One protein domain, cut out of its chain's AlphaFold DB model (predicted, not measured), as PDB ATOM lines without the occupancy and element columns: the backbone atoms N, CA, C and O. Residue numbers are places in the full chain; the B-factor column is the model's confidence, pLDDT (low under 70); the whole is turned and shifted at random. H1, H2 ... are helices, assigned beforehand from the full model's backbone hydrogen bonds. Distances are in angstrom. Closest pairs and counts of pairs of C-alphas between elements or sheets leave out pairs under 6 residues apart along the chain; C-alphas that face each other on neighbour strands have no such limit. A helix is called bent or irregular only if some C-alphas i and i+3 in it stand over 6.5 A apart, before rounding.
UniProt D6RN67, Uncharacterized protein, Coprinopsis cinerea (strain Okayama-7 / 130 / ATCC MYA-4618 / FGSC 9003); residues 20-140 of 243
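AT A GLANCE: This is residues 20 to 140 of the 243 residues of an uncharacterized protein of Coprinopsis cinerea (strain Okayama-7 / 130 / ATCC MYA-4618 / FGSC 9003) (UniProt D6RN67). Two long helices, H1 and H2, run side by side in opposite directions as a long helical hairpin, and a second, shorter helical hairpin, H3 and H4, packs across one side of it. From the end of H4 a long tail without named elements, residues 114 to 140, wraps round H1 to its far side. The printed part has 121 residues with four named helices, H1, H2, H3 and H4 in chain order, and no named strand; its class is all helix. It is compact, with a radius of gyration of the C-alphas of 14.2 A, and spans 44 by 31 by 28 A.

IN THESE COORDINATES: H1 is residues 22 to 49 and measures 41.0 A from first to last C-alpha, beginning with C-alpha 22 at (114.583, 110.959, 117.545). It has a kink of 33 degrees near residue 43 and is irregular, with C-alphas 45 and 48 lying 7.5 A apart. H2 is residues 52 to 79, 40.6 A long, from C-alpha 52 at (120.195, 72.778, 130.813). H3 is residues 88 to 99, 16.1 A long. H4 is residues 105 to 113, 13.0 A long, and ends with C-alpha 113 at (123.981, 94.573, 138.482).

HOW THE PARTS SIT: H1 and H2 form a helical hairpin: they touch at a shallow tilt of 16 degrees, opposite ways, and their closest C-alphas, of Leu 32 and Ala 69, are 6.4 A apart. H1 touches H4 with residues 36 to 44 alone, at a steep tilt of 64 degrees, opposite ways; the closest C-alphas, of Arg 37 and Ala 111, are 4.7 A apart. H1 and H3 only just touch, with 3 pairs of C-alphas within 8 A, the closest being Ser 33 and Leu 90 at 5.8 A. H2 only just touches H3, with 3 such pairs, the closest being the C-alphas of Met 70 and Thr 94 at 7.6 A. H2 also only just touches H4, again with 3 pairs, the closest being the C-alphas of Ile 59 and Pro 105 at 7.1 A. H3 and H4 form the other helical hairpin, at a shallow tilt of 26 degrees, with the C-alphas of Leu 93 and Ile 107 closest at 6.4 A. The helix packing is mostly crossed, but only just: 2 of the 6 touching pairs are at a shallow tilt. In H2 and H3 every O i to N i+4 pair is within hydrogen-bond range; in H1 22 of 24 are, and in H4 3 of 5.

THE WHOLE: The two C-alphas farthest apart, those of Thr 51 and His 82, are 44.4 A apart. The printed part has no cut. The links H1 to H2 and H3 to H4 are tight, and H2 to H3 is short. The C-alphas of residues 114 to 140 lie 11 to 19 A from the mean of all C-alphas. The mean pLDDT of the printed part is 73.0; 43 residues are under 70, among them residues 81 to 89, 98 to 107 and 109 to 125.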
ATOM      1  N   LEU A  20     110.256 106.754 112.624       77.88
ATOM      2  CA  LEU A  20     110.379 107.104 114.039       77.88
ATOM      3  C   LEU A  20     111.113 108.447 114.205       77.88
ATOM      4  O   LEU A  20     112.104 108.720 113.516       77.88
ATOM      5  N   SER A  21     110.629 109.280 115.127       80.19
ATOM      6  CA  SER A  21     111.306 110.510 115.560       80.19
ATOM      7  C   SER A  21     112.555 110.190 116.395       80.19
ATOM      8  O   SER A  21     112.750 109.047 116.809       80.19
ATOM      9  N   LEU A  22     113.432 111.166 116.652       75.62
ATOM     10  CA  LEU A  22     114.583 110.959 117.545       75.62
ATOM     11  C   LEU A  22     114.129 110.499 118.942       75.62
ATOM     12  O   LEU A  22     114.674 109.531 119.468       75.62
ATOM     13  N   ASP A  23     113.097 111.133 119.495       77.00
ATOM     14  CA  ASP A  23     112.563 110.808 120.821       77.00
ATOM     15  C   ASP A  23     111.990 109.389 120.876       77.00
ATOM     16  O   ASP A  23     112.215 108.658 121.839       77.00
ATOM     17  N   ASP A  24     111.312 108.956 119.812       81.62
ATOM     18  CA  ASP A  24     110.807 107.586 119.697       81.62
ATOM     19  C   ASP A  24     111.934 106.558 119.634       81.62
ATOM     20  O   ASP A  24     111.844 105.496 120.246       81.62
ATOM     21  N   HIS A  25     113.022 106.874 118.937       81.00
ATOM     22  CA  HIS A  25     114.186 105.998 118.902       81.00
ATOM     23  C   HIS A  25     114.893 105.912 120.261       81.00
ATOM     24  O   HIS A  25     115.297 104.821 120.664       81.00
ATOM     25  N   LEU A  26     115.032 107.033 120.976       78.38
ATOM     26  CA  LEU A  26     115.590 107.048 122.332       78.38
ATOM     27  C   LEU A  26     114.687 106.283 123.309       78.38
ATOM     28  O   LEU A  26     115.175 105.482 124.103       78.38
ATOM     29  N   SER A  27     113.367 106.453 123.200       80.69
ATOM     30  CA  SER A  27     112.378 105.708 123.985       80.69
ATOM     31  C   SER A  27     112.434 104.201 123.712       80.69
ATOM     32  O   SER A  27     112.458 103.411 124.655       80.69
ATOM     33  N   LEU A  28     112.528 103.789 122.443       84.62
ATOM     34  CA  LEU A  28     112.695 102.387 122.051       84.62
ATOM     35  C   LEU A  28     114.000 101.795 122.603       84.62
ATOM     36  O   LEU A  28     114.029 100.654 123.070       84.62
ATOM     37  N   LEU A  29     115.083 102.572 122.585       82.94
ATOM     38  CA  LEU A  29     116.371 102.147 123.120       82.94
ATOM     39  C   LEU A  29     116.330 101.968 124.650       82.94
ATOM     40  O   LEU A  29     116.865 100.984 125.163       82.94
ATOM     41  N   ASN A  30     115.655 102.866 125.372       79.75
ATOM     42  CA  ASN A  30     115.439 102.738 126.819       79.75
ATOM     43  C   ASN A  30     114.528 101.549 127.160       79.75
ATOM     44  O   ASN A  30     114.787 100.819 128.120       79.75
ATOM     45  N   TYR A  31     113.502 101.301 126.340       83.06
ATOM     46  CA  TYR A  31     112.650 100.119 126.453       83.06
ATOM     47  C   TYR A  31     113.470  98.827 126.341       83.06
ATOM     48  O   TYR A  31     113.382  97.973 127.220       83.06
ATOM     49  N   LEU A  32     114.329  98.714 125.324       84.00
ATOM     50  CA  LEU A  32     115.226  97.566 125.147       84.00
ATOM     51  C   LEU A  32     116.214  97.393 126.300       84.00
ATOM     52  O   LEU A  32     116.404  96.285 126.794       84.00
ATOM     53  N   SER A  33     116.822  98.491 126.747       82.31
ATOM     54  CA  SER A  33     117.717  98.510 127.907       82.31
ATOM     55  C   SER A  33     117.024  97.944 129.154       82.31
ATOM     56  O   SER A  33     117.557  97.066 129.835       82.31
ATOM     57  N   SER A  34     115.793  98.386 129.410       81.31
ATOM     58  CA  SER A  34     115.011  97.951 130.569       81.31
ATOM     59  C   SER A  34     114.545  96.497 130.442       81.31
ATOM     60  O   SER A  34     114.621  95.746 131.413       81.31
ATOM     61  N   ARG A  35     114.158  96.081 129.230       83.94
ATOM     62  CA  ARG A  35     113.799  94.701 128.880       83.94
ATOM     63  C   ARG A  35     114.952  93.734 129.156       83.94
ATOM     64  O   ARG A  35     114.759  92.747 129.854       83.94
ATOM     65  N   LEU A  36     116.167  94.054 128.702       83.31
ATOM     66  CA  LEU A  36     117.364  93.235 128.948       83.31
ATOM     67  C   LEU A  36     117.660  93.073 130.446       83.31
ATOM     68  O   LEU A  36     118.013  91.979 130.889       83.31
ATOM     69  N   ARG A  37     117.480  94.132 131.241       81.38
ATOM     70  CA  ARG A  37     117.615  94.051 132.700       81.38
ATOM     71  C   ARG A  37     116.550  93.157 133.327       81.38
ATOM     72  O   ARG A  37     116.899  92.312 134.147       81.38
ATOM     73  N   ALA A  38     115.286  93.301 132.927       81.56
ATOM     74  CA  ALA A  38     114.200  92.446 133.408       81.56
ATOM     75  C   ALA A  38     114.463  90.964 133.090       81.56
ATOM     76  O   ALA A  38     114.329  90.119 133.974       81.56
ATOM     77  N   CYS A  39     114.957  90.657 131.882       83.00
ATOM     78  CA  CYS A  39     115.435  89.315 131.537       83.00
ATOM     79  C   CYS A  39     116.526  88.841 132.506       83.00
ATOM     80  O   CYS A  39     116.465  87.721 133.005       83.00
ATOM     81  N   GLY A  40     117.527  89.682 132.786       81.75
ATOM     82  CA  GLY A  40     118.585  89.354 133.741       81.75
ATOM     83  C   GLY A  40     118.039  89.009 135.127       81.75
ATOM     84  O   GLY A  40     118.476  88.036 135.743       81.75
ATOM     85  N   VAL A  41     117.065  89.784 135.617       80.88
ATOM     86  CA  VAL A  41     116.447  89.563 136.934       80.88
ATOM     87  C   VAL A  41     115.731  88.215 136.944       80.88
ATOM     88  O   VAL A  41     116.022  87.371 137.793       80.88
ATOM     89  N   ALA A  42     114.894  87.964 135.934       82.00
ATOM     90  CA  ALA A  42     114.177  86.703 135.783       82.00
ATOM     91  C   ALA A  42     115.123  85.499 135.646       82.00
ATOM     92  O   ALA A  42     114.826  84.411 136.144       82.00
ATOM     93  N   TRP A  43     116.286  85.674 135.011       82.06
ATOM     94  CA  TRP A  43     117.320  84.646 134.982       82.06
ATOM     95  C   TRP A  43     117.810  84.315 136.384       82.06
ATOM     96  O   TRP A  43     117.785  83.147 136.750       82.06
ATOM     97  N   ASN A  44     118.210  85.301 137.186       78.69
ATOM     98  CA  ASN A  44     118.711  85.043 138.538       78.69
ATOM     99  C   ASN A  44     117.662  84.360 139.429       78.69
ATOM    100  O   ASN A  44     118.007  83.461 140.197       78.69
ATOM    101  N   GLU A  45     116.389  84.729 139.286       80.88
ATOM    102  CA  GLU A  45     115.284  84.123 140.035       80.88
ATOM    103  C   GLU A  45     114.984  82.684 139.589       80.88
ATOM    104  O   GLU A  45     114.807  81.789 140.418       80.88
ATOM    105  N   ARG A  46     114.941  82.428 138.275       78.88
ATOM    106  CA  ARG A  46     114.498  81.139 137.713       78.88
ATOM    107  C   ARG A  46     115.636  80.156 137.452       78.88
ATOM    108  O   ARG A  46     115.378  78.957 137.355       78.88
ATOM    109  N   TYR A  47     116.882  80.619 137.345       78.06
ATOM    110  CA  TYR A  47     118.055  79.813 136.982       78.06
ATOM    111  C   TYR A  47     118.149  78.477 137.735       78.06
ATOM    112  O   TYR A  47     118.351  77.452 137.067       78.06
ATOM    113  N   PRO A  48     117.945  78.421 139.071       80.62
ATOM    114  CA  PRO A  48     118.031  77.166 139.814       80.62
ATOM    115  C   PRO A  48     117.029  76.107 139.335       80.62
ATOM    116  O   PRO A  48     117.353  74.922 139.342       80.62
ATOM    117  N   ALA A  49     115.851  76.527 138.864       83.50
ATOM    118  CA  ALA A  49     114.752  75.653 138.455       83.50
ATOM    119  C   ALA A  49     114.769  75.266 136.962       83.50
ATOM    120  O   ALA A  49     114.054  74.352 136.552       83.50
ATOM    121  N   LEU A  50     115.560  75.947 136.123       82.38
ATOM    122  CA  LEU A  50     115.604  75.683 134.680       82.38
ATOM    123  C   LEU A  50     116.491  74.476 134.336       82.38
ATOM    124  O   LEU A  50     117.589  74.333 134.875       82.38
ATOM    125  N   THR A  51     116.060  73.651 133.373       85.94
ATOM    126  CA  THR A  51     116.894  72.580 132.791       85.94
ATOM    127  C   THR A  51     118.040  73.158 131.958       85.94
ATOM    128  O   THR A  51     118.019  74.331 131.580       85.94
ATOM    129  N   VAL A  52     119.044  72.343 131.625       84.38
ATOM    130  CA  VAL A  52     120.195  72.778 130.813       84.38
ATOM    131  C   VAL A  52     119.755  73.275 129.429       84.38
ATOM    132  O   VAL A  52     120.266  74.282 128.940       84.38
ATOM    133  N   GLU A  53     118.771  72.619 128.819       83.44
ATOM    134  CA  GLU A  53     118.208  72.990 127.520       83.44
ATOM    135  C   GLU A  53     117.483  74.334 127.600       83.44
ATOM    136  O   GLU A  53     117.748  75.220 126.785       83.44
ATOM    137  N   LYS A  54     116.633  74.526 128.621       82.75
ATOM    138  CA  LYS A  54     115.933  75.800 128.848       82.75
ATOM    139  C   LYS A  54     116.918  76.932 129.145       82.75
ATOM    140  O   LYS A  54     116.756  78.030 128.623       82.75
ATOM    141  N   ARG A  55     117.979  76.655 129.910       82.88
ATOM    142  CA  ARG A  55     119.063  77.613 130.177       82.88
ATOM    143  C   ARG A  55     119.758  78.054 128.893       82.88
ATOM    144  O   ARG A  55     119.977  79.244 128.707       82.88
ATOM    145  N   ARG A  56     120.079  77.115 127.997       80.81
ATOM    146  CA  ARG A  56     120.706  77.419 126.702       80.81
ATOM    147  C   ARG A  56     119.780  78.230 125.795       80.81
ATOM    148  O   ARG A  56     120.235  79.195 125.196       80.81
ATOM    149  N   ALA A  57     118.501  77.862 125.713       81.00
ATOM    150  CA  ALA A  57     117.518  78.596 124.918       81.00
ATOM    151  C   ALA A  57     117.349  80.042 125.413       81.00
ATOM    152  O   ALA A  57     117.377  80.970 124.611       81.00
ATOM    153  N   PHE A  58     117.262  80.232 126.732       83.12
ATOM    154  CA  PHE A  58     117.199  81.553 127.357       83.12
ATOM    155  C   PHE A  58     118.414  82.411 127.001       83.12
ATOM    156  O   PHE A  58     118.288  83.557 126.584       83.12
ATOM    157  N   ILE A  59     119.602  81.829 127.155       80.56
ATOM    158  CA  ILE A  59     120.889  82.454 126.854       80.56
ATOM    159  C   ILE A  59     120.963  82.914 125.395       80.56
ATOM    160  O   ILE A  59     121.367  84.044 125.134       80.56
ATOM    161  N   ASN A  60     120.568  82.053 124.456       79.44
ATOM    162  CA  ASN A  60     120.595  82.384 123.035       79.44
ATOM    163  C   ASN A  60     119.643  83.542 122.734       79.44
ATOM    164  O   ASN A  60     120.046  84.515 122.108       79.44
ATOM    165  N   GLN A  61     118.424  83.488 123.275       81.88
ATOM    166  CA  GLN A  61     117.445  84.548 123.069       81.88
ATOM    167  C   GLN A  61     117.901  85.889 123.662       81.88
ATOM    168  O   GLN A  61     117.743  86.936 123.041       81.88
ATOM    169  N   PHE A  62     118.517  85.865 124.845       82.81
ATOM    170  CA  PHE A  62     119.096  87.061 125.452       82.81
ATOM    171  C   PHE A  62     120.209  87.665 124.583       82.81
ATOM    172  O   PHE A  62     120.298  88.885 124.449       82.81
ATOM    173  N   ALA A  63     121.054  86.822 123.982       79.62
ATOM    174  CA  ALA A  63     122.113  87.273 123.087       79.62
ATOM    175  C   ALA A  63     121.552  87.912 121.804       79.62
ATOM    176  O   ALA A  63     122.065  88.949 121.380       79.62
ATOM    177  N   ASP A  64     120.483  87.352 121.233       79.62
ATOM    178  CA  ASP A  64     119.806  87.902 120.051       79.62
ATOM    179  C   ASP A  64     119.158  89.269 120.341       79.62
ATOM    180  O   ASP A  64     119.304  90.217 119.555       79.62
ATOM    181  N   ASP A  65     118.506  89.415 121.500       80.88
ATOM    182  CA  ASP A  65     117.925  90.687 121.953       80.88
ATOM    183  C   ASP A  65     119.027  91.741 122.193       80.88
ATOM    184  O   ASP A  65     118.900  92.895 121.769       80.88
ATOM    185  N   LEU A  66     120.147  91.349 122.819       83.25
ATOM    186  CA  LEU A  66     121.302  92.228 123.034       83.25
ATOM    187  C   LEU A  66     121.929  92.665 121.705       83.25
ATOM    188  O   LEU A  66     122.236  93.845 121.524       83.25
ATOM    189  N   HIS A  67     122.090  91.736 120.762       80.56
ATOM    190  CA  HIS A  67     122.603  92.034 119.430       80.56
ATOM    191  C   HIS A  67     121.699  93.034 118.696       80.56
ATOM    192  O   HIS A  67     122.183  94.040 118.174       80.56
ATOM    193  N   SER A  68     120.384  92.818 118.729       80.31
ATOM    194  CA  SER A  68     119.401  93.730 118.134       80.31
ATOM    195  C   SER A  68     119.465  95.127 118.759       80.31
ATOM    196  O   SER A  68     119.455  96.129 118.039       80.31
ATOM    197  N   ALA A  69     119.620  95.216 120.085       82.31
ATOM    198  CA  ALA A  69     119.796  96.490 120.781       82.31
ATOM    199  C   ALA A  69     121.097  97.208 120.382       82.31
ATOM    200  O   ALA A  69     121.095  98.423 120.170       82.31
ATOM    201  N   MET A  70     122.203  96.474 120.224       81.81
ATOM    202  CA  MET A  70     123.477  97.027 119.754       81.81
ATOM    203  C   MET A  70     123.395  97.531 118.309       81.81
ATOM    204  O   MET A  70     123.924  98.602 117.999       81.81
ATOM    205  N   MET A  71     122.725  96.785 117.431       81.00
ATOM    206  CA  MET A  71     122.511  97.174 116.036       81.00
ATOM    207  C   MET A  71     121.628  98.420 115.933       81.00
ATOM    208  O   MET A  71     121.982  99.359 115.214       81.00
ATOM    209  N   LEU A  72     120.543  98.488 116.715       82.50
ATOM    210  CA  LEU A  72     119.700  99.680 116.812       82.50
ATOM    211  C   LEU A  72     120.508 100.882 117.302       82.50
ATOM    212  O   LEU A  72     120.517 101.921 116.648       82.50
ATOM    213  N   PHE A  73     121.236 100.737 118.412       82.44
ATOM    214  CA  PHE A  73     122.072 101.813 118.936       82.44
ATOM    215  C   PHE A  73     123.086 102.313 117.898       82.44
ATOM    216  O   PHE A  73     123.241 103.517 117.711       82.44
ATOM    217  N   SER A  74     123.761 101.397 117.201       78.75
ATOM    218  CA  SER A  74     124.762 101.746 116.187       78.75
ATOM    219  C   SER A  74     124.129 102.495 115.014       78.75
ATOM    220  O   SER A  74     124.662 103.507 114.567       78.75
ATOM    221  N   SER A  75     122.953 102.052 114.562       78.88
ATOM    222  CA  SER A  75     122.168 102.748 113.539       78.88
ATOM    223  C   SER A  75     121.792 104.172 113.975       78.88
ATOM    224  O   SER A  75     121.939 105.117 113.200       78.88
ATOM    225  N   LEU A  76     121.385 104.351 115.235       76.62
ATOM    226  CA  LEU A  76     121.042 105.660 115.796       76.62
ATOM    227  C   LEU A  76     122.235 106.589 115.925       76.62
ATOM    228  O   LEU A  76     122.135 107.755 115.554       76.62
ATOM    229  N   ALA A  77     123.363 106.073 116.408       75.75
ATOM    230  CA  ALA A  77     124.595 106.839 116.527       75.75
ATOM    231  C   ALA A  77     125.083 107.346 115.159       75.75
ATOM    232  O   ALA A  77     125.584 108.464 115.065       75.75
ATOM    233  N   LEU A  78     124.890 106.557 114.094       76.19
ATOM    234  CA  LEU A  78     125.197 106.966 112.722       76.19
ATOM    235  C   LEU A  78     124.199 108.000 112.177       76.19
ATOM    236  O   LEU A  78     124.603 108.934 111.488       76.19
ATOM    237  N   ARG A  79     122.903 107.841 112.470       71.69
ATOM    238  CA  ARG A  79     121.832 108.690 111.922       71.69
ATOM    239  C   ARG A  79     121.687 110.037 112.635       71.69
ATOM    240  O   ARG A  79     121.376 111.030 111.987       71.69
ATOM    241  N   PHE A  80     121.904 110.073 113.947       70.81
ATOM    242  CA  PHE A  80     121.686 111.238 114.812       70.81
ATOM    243  C   PHE A  80     122.946 111.544 115.625       70.81
ATOM    244  O   PHE A  80     122.953 111.525 116.861       70.81
ATOM    245  N   ASN A  81     124.038 111.786 114.902       61.94
ATOM    246  CA  ASN A  81     125.351 112.013 115.485       61.94
ATOM    247  C   ASN A  81     125.297 113.123 116.559       61.94
ATOM    248  O   ASN A  81     124.656 114.152 116.361       61.94
ATOM    249  N   HIS A  82     125.952 112.896 117.701       61.97
ATOM    250  CA  HIS A  82     125.998 113.782 118.881       61.97
ATOM    251  C   HIS A  82     124.704 113.978 119.697       61.97
ATOM    252  O   HIS A  82     124.770 114.608 120.750       61.97
ATOM    253  N   HIS A  83     123.562 113.408 119.298       61.81
ATOM    254  CA  HIS A  83     122.301 113.529 120.053       61.81
ATOM    255  C   HIS A  83     121.892 112.262 120.813       61.81
ATOM    256  O   HIS A  83     120.975 112.294 121.630       61.81
ATOM    257  N   VAL A  84     122.574 111.143 120.569       61.34
ATOM    258  CA  VAL A  84     122.235 109.848 121.166       61.34
ATOM    259  C   VAL A  84     123.216 109.537 122.290       61.34
ATOM    260  O   VAL A  84     124.348 109.117 122.047       61.34
ATOM    261  N   SER A  85     122.774 109.723 123.534       64.81
ATOM    262  CA  SER A  85     123.472 109.159 124.691       64.81
ATOM    263  C   SER A  85     123.141 107.671 124.798       64.81
ATOM    264  O   SER A  85     121.987 107.266 124.655       64.81
ATOM    265  N   ARG A  86     124.160 106.834 125.001       64.12
ATOM    266  CA  ARG A  86     123.993 105.379 125.111       64.12
ATOM    267  C   ARG A  86     123.469 105.055 126.518       64.12
ATOM    268  O   ARG A  86     124.132 105.453 127.476       64.12
ATOM    269  N   PRO A  87     122.360 104.309 126.686       67.81
ATOM    270  CA  PRO A  87     121.905 103.917 128.015       67.81
ATOM    271  C   PRO A  87     123.002 103.171 128.776       67.81
ATOM    272  O   PRO A  87     123.747 102.363 128.203       67.81
ATOM    273  N   ASN A  88     123.117 103.444 130.076       66.75
ATOM    274  CA  ASN A  88     124.194 102.904 130.907       66.75
ATOM    275  C   ASN A  88     124.188 101.369 130.949       66.75
ATOM    276  O   ASN A  88     125.259 100.763 130.872       66.75
ATOM    277  N   ALA A  89     123.010 100.733 130.990       67.25
ATOM    278  CA  ALA A  89     122.913  99.273 130.993       67.25
ATOM    279  C   ALA A  89     123.372  98.659 129.674       67.25
ATOM    280  O   ALA A  89     124.222  97.770 129.683       67.25
ATOM    281  N   LEU A  90     122.935  99.209 128.537       73.50
ATOM    282  CA  LEU A  90     123.428  98.771 127.235       73.50
ATOM    283  C   LEU A  90     124.947  98.969 127.112       73.50
ATOM    284  O   LEU A  90     125.642  98.108 126.576       73.50
ATOM    285  N   THR A  91     125.489 100.065 127.650       72.12
ATOM    286  CA  THR A  91     126.935 100.332 127.656       72.12
ATOM    287  C   THR A  91     127.711  99.293 128.463       72.12
ATOM    288  O   THR A  91     128.709  98.772 127.963       72.12
ATOM    289  N   LYS A  92     127.277  98.982 129.692       70.06
ATOM    290  CA  LYS A  92     127.923  97.973 130.548       70.06
ATOM    291  C   LYS A  92     127.812  96.577 129.937       70.06
ATOM    292  O   LYS A  92     128.837  95.926 129.764       70.06
ATOM    293  N   LEU A  93     126.620  96.183 129.488       72.44
ATOM    294  CA  LEU A  93     126.388  94.899 128.816       72.44
ATOM    295  C   LEU A  93     127.250  94.735 127.566       72.44
ATOM    296  O   LEU A  93     127.874  93.695 127.379       72.44
ATOM    297  N   THR A  94     127.359  95.785 126.751       72.62
ATOM    298  CA  THR A  94     128.223  95.774 125.563       72.62
ATOM    299  C   THR A  94     129.698  95.668 125.946       72.62
ATOM    300  O   THR A  94     130.434  94.886 125.354       72.62
ATOM    301  N   LYS A  95     130.156  96.431 126.948       71.62
ATOM    302  CA  LYS A  95     131.544  96.353 127.432       71.62
ATOM    303  C   LYS A  95     131.875  94.959 127.944       71.62
ATOM    304  O   LYS A  95     132.945  94.453 127.630       71.62
ATOM    305  N   VAL A  96     130.969  94.341 128.693       67.88
ATOM    306  CA  VAL A  96     131.122  92.985 129.221       67.88
ATOM    307  C   VAL A  96     131.119  91.962 128.085       67.88
ATOM    308  O   VAL A  96     132.025  91.139 128.034       67.88
ATOM    309  N   ALA A  97     130.213  92.076 127.112       71.06
ATOM    310  CA  ALA A  97     130.193  91.215 125.926       71.06
ATOM    311  C   ALA A  97     131.468  91.329 125.063       71.06
ATOM    312  O   ALA A  97     131.905  90.340 124.488       71.06
ATOM    313  N   LEU A  98     132.078  92.518 124.979       69.31
ATOM    314  CA  LEU A  98     133.315  92.747 124.218       69.31
ATOM    315  C   LEU A  98     134.589  92.371 124.993       69.31
ATOM    316  O   LEU A  98     135.557  91.910 124.395       69.31
ATOM    317  N   SER A  99     134.612  92.601 126.310       56.12
ATOM    318  CA  SER A  99     135.796  92.377 127.161       56.12
ATOM    319  C   SER A  99     135.955  90.918 127.562       56.12
ATOM    320  O   SER A  99     137.043  90.477 127.927       56.12
ATOM    321  N   LEU A 100     134.865  90.167 127.514       55.44
ATOM    322  CA  LEU A 100     134.853  88.770 127.854       55.44
ATOM    323  C   LEU A 100     134.781  87.945 126.572       55.44
ATOM    324  O   LEU A 100     133.793  87.990 125.853       55.44
ATOM    325  N   HIS A 101     135.747  87.055 126.354       53.16
ATOM    326  CA  HIS A 101     135.515  85.857 125.531       53.16
ATOM    327  C   HIS A 101     134.557  84.873 126.248       53.16
ATOM    328  O   HIS A 101     134.643  83.663 126.046       53.16
ATOM    329  N   LEU A 102     133.720  85.359 127.180       46.38
ATOM    330  CA  LEU A 102     133.013  84.533 128.148       46.38
ATOM    331  C   LEU A 102     131.600  84.194 127.705       46.38
ATOM    332  O   LEU A 102     130.864  84.949 127.076       46.38
ATOM    333  N   THR A 103     131.257  82.998 128.152       54.69
ATOM    334  CA  THR A 103     129.954  82.367 128.179       54.69
ATOM    335  C   THR A 103     128.857  83.317 128.652       54.69
ATOM    336  O   THR A 103     128.988  83.990 129.672       54.69
ATOM    337  N   VAL A 104     127.718  83.256 127.975       62.84
ATOM    338  CA  VAL A 104     126.535  84.099 128.195       62.84
ATOM    339  C   VAL A 104     126.024  84.219 129.651       62.84
ATOM    340  O   VAL A 104     125.516  85.290 129.975       62.84
ATOM    341  N   PRO A 105     126.196  83.251 130.584       64.69
ATOM    342  CA  PRO A 105     125.769  83.421 131.979       64.69
ATOM    343  C   PRO A 105     126.327  84.664 132.692       64.69
ATOM    344  O   PRO A 105     125.615  85.258 133.497       64.69
ATOM    345  N   SER A 106     127.564  85.091 132.399       67.38
ATOM    346  CA  SER A 106     128.146  86.292 133.021       67.38
ATOM    347  C   SER A 106     127.533  87.587 132.486       67.38
ATOM    348  O   SER A 106     127.406  88.556 133.225       67.38
ATOM    349  N   ILE A 107     127.120  87.599 131.215       69.44
ATOM    350  CA  ILE A 107     126.471  88.757 130.584       69.44
ATOM    351  C   ILE A 107     125.065  88.945 131.168       69.44
ATOM    352  O   ILE A 107     124.658  90.066 131.461       69.44
ATOM    353  N   VAL A 108     124.342  87.845 131.396       71.94
ATOM    354  CA  VAL A 108     122.999  87.884 131.994       71.94
ATOM    355  C   VAL A 108     123.050  88.326 133.462       71.94
ATOM    356  O   VAL A 108     122.193  89.089 133.899       71.94
ATOM    357  N   ALA A 109     124.075  87.918 134.217       69.94
ATOM    358  CA  ALA A 109     124.279  88.400 135.585       69.94
ATOM    359  C   ALA A 109     124.559  89.914 135.636       69.94
ATOM    360  O   ALA A 109     124.038  90.606 136.510       69.94
ATOM    361  N   GLU A 110     125.320  90.443 134.670       69.88
ATOM    362  CA  GLU A 110     125.596  91.881 134.579       69.88
ATOM    363  C   GLU A 110     124.344  92.701 134.244       69.88
ATOM    364  O   GLU A 110     124.213  93.832 134.697       69.88
ATOM    365  N   ALA A 111     123.375  92.145 133.508       68.69
ATOM    366  CA  ALA A 111     122.115  92.847 133.238       68.69
ATOM    367  C   ALA A 111     121.388  93.266 134.528       68.69
ATOM    368  O   ALA A 111     120.709  94.290 134.527       68.69
ATOM    369  N   VAL A 112     121.568  92.524 135.626       68.88
ATOM    370  CA  VAL A 112     120.945  92.792 136.934       68.88
ATOM    371  C   VAL A 112     121.747  93.767 137.786       68.88
ATOM    372  O   VAL A 112     121.164  94.511 138.570       68.88
ATOM    373  N   SER A 113     123.073  93.779 137.643       64.56
ATOM    374  CA  SER A 113     123.981  94.573 138.482       64.56
ATOM    375  C   SER A 113     124.039  96.053 138.093       64.56
ATOM    376  O   SER A 113     124.689  96.851 138.774       64.56
ATOM    377  N   VAL A 114     123.386  96.456 136.997       61.62
ATOM    378  CA  VAL A 114     123.430  97.846 136.542       61.62
ATOM    379  C   VAL A 114     122.569  98.746 137.429       61.62
ATOM    380  O   VAL A 114     121.405  99.009 137.137       61.62
ATOM    381  N   GLU A 115     123.185  99.308 138.466       54.16
ATOM    382  CA  GLU A 115     122.717 100.554 139.072       54.16
ATOM    383  C   GLU A 115     122.783 101.677 138.017       54.16
ATOM    384  O   GLU A 115     123.814 101.862 137.349       54.16
ATOM    385  N   GLN A 116     121.674 102.398 137.826       55.91
ATOM    386  CA  GLN A 116     121.597 103.599 136.992       55.91
ATOM    387  C   GLN A 116     121.412 104.840 137.870       55.91
ATOM    388  O   GLN A 116     120.607 104.832 138.794       55.91
ATOM    389  N   GLU A 117     122.100 105.930 137.518       48.31
ATOM    390  CA  GLU A 117     121.893 107.270 138.100       48.31
ATOM    391  C   GLU A 117     120.508 107.856 137.771       48.31
ATOM    392  O   GLU A 117     119.997 108.696 138.505       48.31
ATOM    393  N   VAL A 118     119.886 107.396 136.680       45.38
ATOM    394  CA  VAL A 118     118.508 107.723 136.306       45.38
ATOM    395  C   VAL A 118     117.713 106.429 136.340       45.38
ATOM    396  O   VAL A 118     118.044 105.483 135.628       45.38
ATOM    397  N   SER A 119     116.693 106.378 137.193       45.69
ATOM    398  CA  SER A 119     115.809 105.224 137.328       45.69
ATOM    399  C   SER A 119     115.025 105.013 136.032       45.69
ATOM    400  O   SER A 119     113.911 105.516 135.908       45.69
ATOM    401  N   ASP A 120     115.561 104.248 135.076       53.66
ATOM    402  CA  ASP A 120     114.680 103.585 134.118       53.66
ATOM    403  C   ASP A 120     113.809 102.635 134.950       53.66
ATOM    404  O   ASP A 120     114.352 101.801 135.689       53.66
ATOM    405  N   PRO A 121     112.476 102.753 134.927       56.44
ATOM    406  CA  PRO A 121     111.637 101.809 135.639       56.44
ATOM    407  C   PRO A 121     111.822 100.425 135.005       56.44
ATOM    408  O   PRO A 121     111.660 100.254 133.796       56.44
ATOM    409  N   ILE A 122     112.176  99.424 135.818       59.66
ATOM    410  CA  ILE A 122     111.927  98.031 135.430       59.66
ATOM    411  C   ILE A 122     110.414  97.937 135.303       59.66
ATOM    412  O   ILE A 122     109.713  98.120 136.299       59.66
ATOM    413  N   LEU A 123     109.906  97.726 134.091       62.84
ATOM    414  CA  LEU A 123     108.474  97.513 133.941       62.84
ATOM    415  C   LEU A 123     108.164  96.123 134.513       62.84
ATOM    416  O   LEU A 123     108.847  95.164 134.153       62.84
ATOM    417  N   PRO A 124     107.203  96.002 135.443       58.06
ATOM    418  CA  PRO A 124     106.887  94.718 136.061       58.06
ATOM    419  C   PRO A 124     106.362  93.717 135.025       58.06
ATOM    420  O   PRO A 124     106.759  92.557 135.050       58.06
ATOM    421  N   ASP A 125     105.572  94.205 134.063       69.25
ATOM    422  CA  ASP A 125     104.995  93.414 132.982       69.25
ATOM    423  C   ASP A 125     105.363  94.044 131.634       69.25
ATOM    424  O   ASP A 125     104.983  95.183 131.330       69.25
ATOM    425  N   TYR A 126     106.123  93.303 130.827       75.25
ATOM    426  CA  TYR A 126     106.442  93.683 129.455       75.25
ATOM    427  C   TYR A 126     105.524  92.948 128.483       75.25
ATOM    428  O   TYR A 126     105.305  91.743 128.612       75.25
ATOM    429  N   VAL A 127     105.066  93.646 127.446       66.25
ATOM    430  CA  VAL A 127     104.466  92.992 126.282       66.25
ATOM    431  C   VAL A 127     105.492  92.016 125.686       66.25
ATOM    432  O   VAL A 127     106.645  92.375 125.416       66.25
ATOM    433  N   ASP A 128     105.073  90.763 125.506       71.69
ATOM    434  CA  ASP A 128     105.899  89.654 125.016       71.69
ATOM    435  C   ASP A 128     107.124  89.340 125.896       71.69
ATOM    436  O   ASP A 128     108.243  89.198 125.397       71.69
ATOM    437  N   ASP A 129     106.929  89.230 127.209       76.50
ATOM    438  CA  ASP A 129     107.914  88.820 128.220       76.50
ATOM    439  C   ASP A 129     108.389  87.358 128.069       76.50
ATOM    440  O   ASP A 129     108.203  86.503 128.934       76.50
ATOM    441  N   TRP A 130     109.059  87.043 126.958       79.81
ATOM    442  CA  TRP A 130     109.501  85.683 126.631       79.81
ATOM    443  C   TRP A 130     110.303  85.007 127.758       79.81
ATOM    444  O   TRP A 130     110.281  83.782 127.867       79.81
ATOM    445  N   TRP A 131     110.988  85.781 128.612       81.00
ATOM    446  CA  TRP A 131     111.768  85.290 129.755       81.00
ATOM    447  C   TRP A 131     110.910  84.747 130.901       81.00
ATOM    448  O   TRP A 131     111.442  84.045 131.761       81.00
ATOM    449  N   ASN A 132     109.605  85.023 130.910       76.50
ATOM    450  CA  ASN A 132     108.616  84.446 131.821       76.50
ATOM    451  C   ASN A 132     107.838  83.283 131.183       76.50
ATOM    452  O   ASN A 132     107.256  82.462 131.892       76.50
ATOM    453  N   GLN A 133     107.900  83.139 129.860       71.75
ATOM    454  CA  GLN A 133     107.142  82.142 129.106       71.75
ATOM    455  C   GLN A 133     107.907  80.812 128.969       71.75
ATOM    456  O   GLN A 133     109.135  80.760 129.021       71.75
ATOM    457  N   ASP A 134     107.178  79.705 128.796       60.12
ATOM    458  CA  ASP A 134     107.772  78.365 128.638       60.12
ATOM    459  C   ASP A 134     108.336  78.094 127.234       60.12
ATOM    460  O   ASP A 134     109.114  77.156 127.051       60.12
ATOM    461  N   SER A 135     107.961  78.915 126.249       61.78
ATOM    462  CA  SER A 135     108.419  78.818 124.863       61.78
ATOM    463  C   SER A 135     108.908  80.189 124.388       61.78
ATOM    464  O   SER A 135     108.102  80.954 123.853       61.78
ATOM    465  N   PRO A 136     110.201  80.513 124.563       63.59
ATOM    466  CA  PRO A 136     110.736  81.795 124.130       63.59
ATOM    467  C   PRO A 136     110.586  81.945 122.614       63.59
ATOM    468  O   PRO A 136     110.882  81.018 121.855       63.59
ATOM    469  N   LYS A 137     110.104  83.107 122.175       68.31
ATOM    470  CA  LYS A 137     110.048  83.484 120.761       68.31
ATOM    471  C   LYS A 137     110.948  84.686 120.546       68.31
ATOM    472  O   LYS A 137     110.787  85.702 121.219       68.31
ATOM    473  N   THR A 138     111.855  84.568 119.586       67.94
ATOM    474  CA  THR A 138     112.612  85.706 119.073       67.94
ATOM    475  C   THR A 138     111.651  86.661 118.391       67.94
ATOM    476  O   THR A 138     110.879  86.244 117.525       67.94
ATOM    477  N   LEU A 139     111.687  87.929 118.788       73.31
ATOM    478  CA  LEU A 139     110.953  88.974 118.091       73.31
ATOM    479  C   LEU A 139     111.823  89.497 116.949       73.31
ATOM    480  O   LEU A 139     112.972  89.877 117.170       73.31
ATOM    481  N   SER A 140     111.271  89.546 115.739       81.50
ATOM    482  CA  SER A 140     111.879  90.324 114.658       81.50
ATOM    483  C   SER A 140     111.863  91.818 114.995       81.50
ATOM    484  O   SER A 140     111.094  92.267 115.852       81.50
TER     485      SER A 140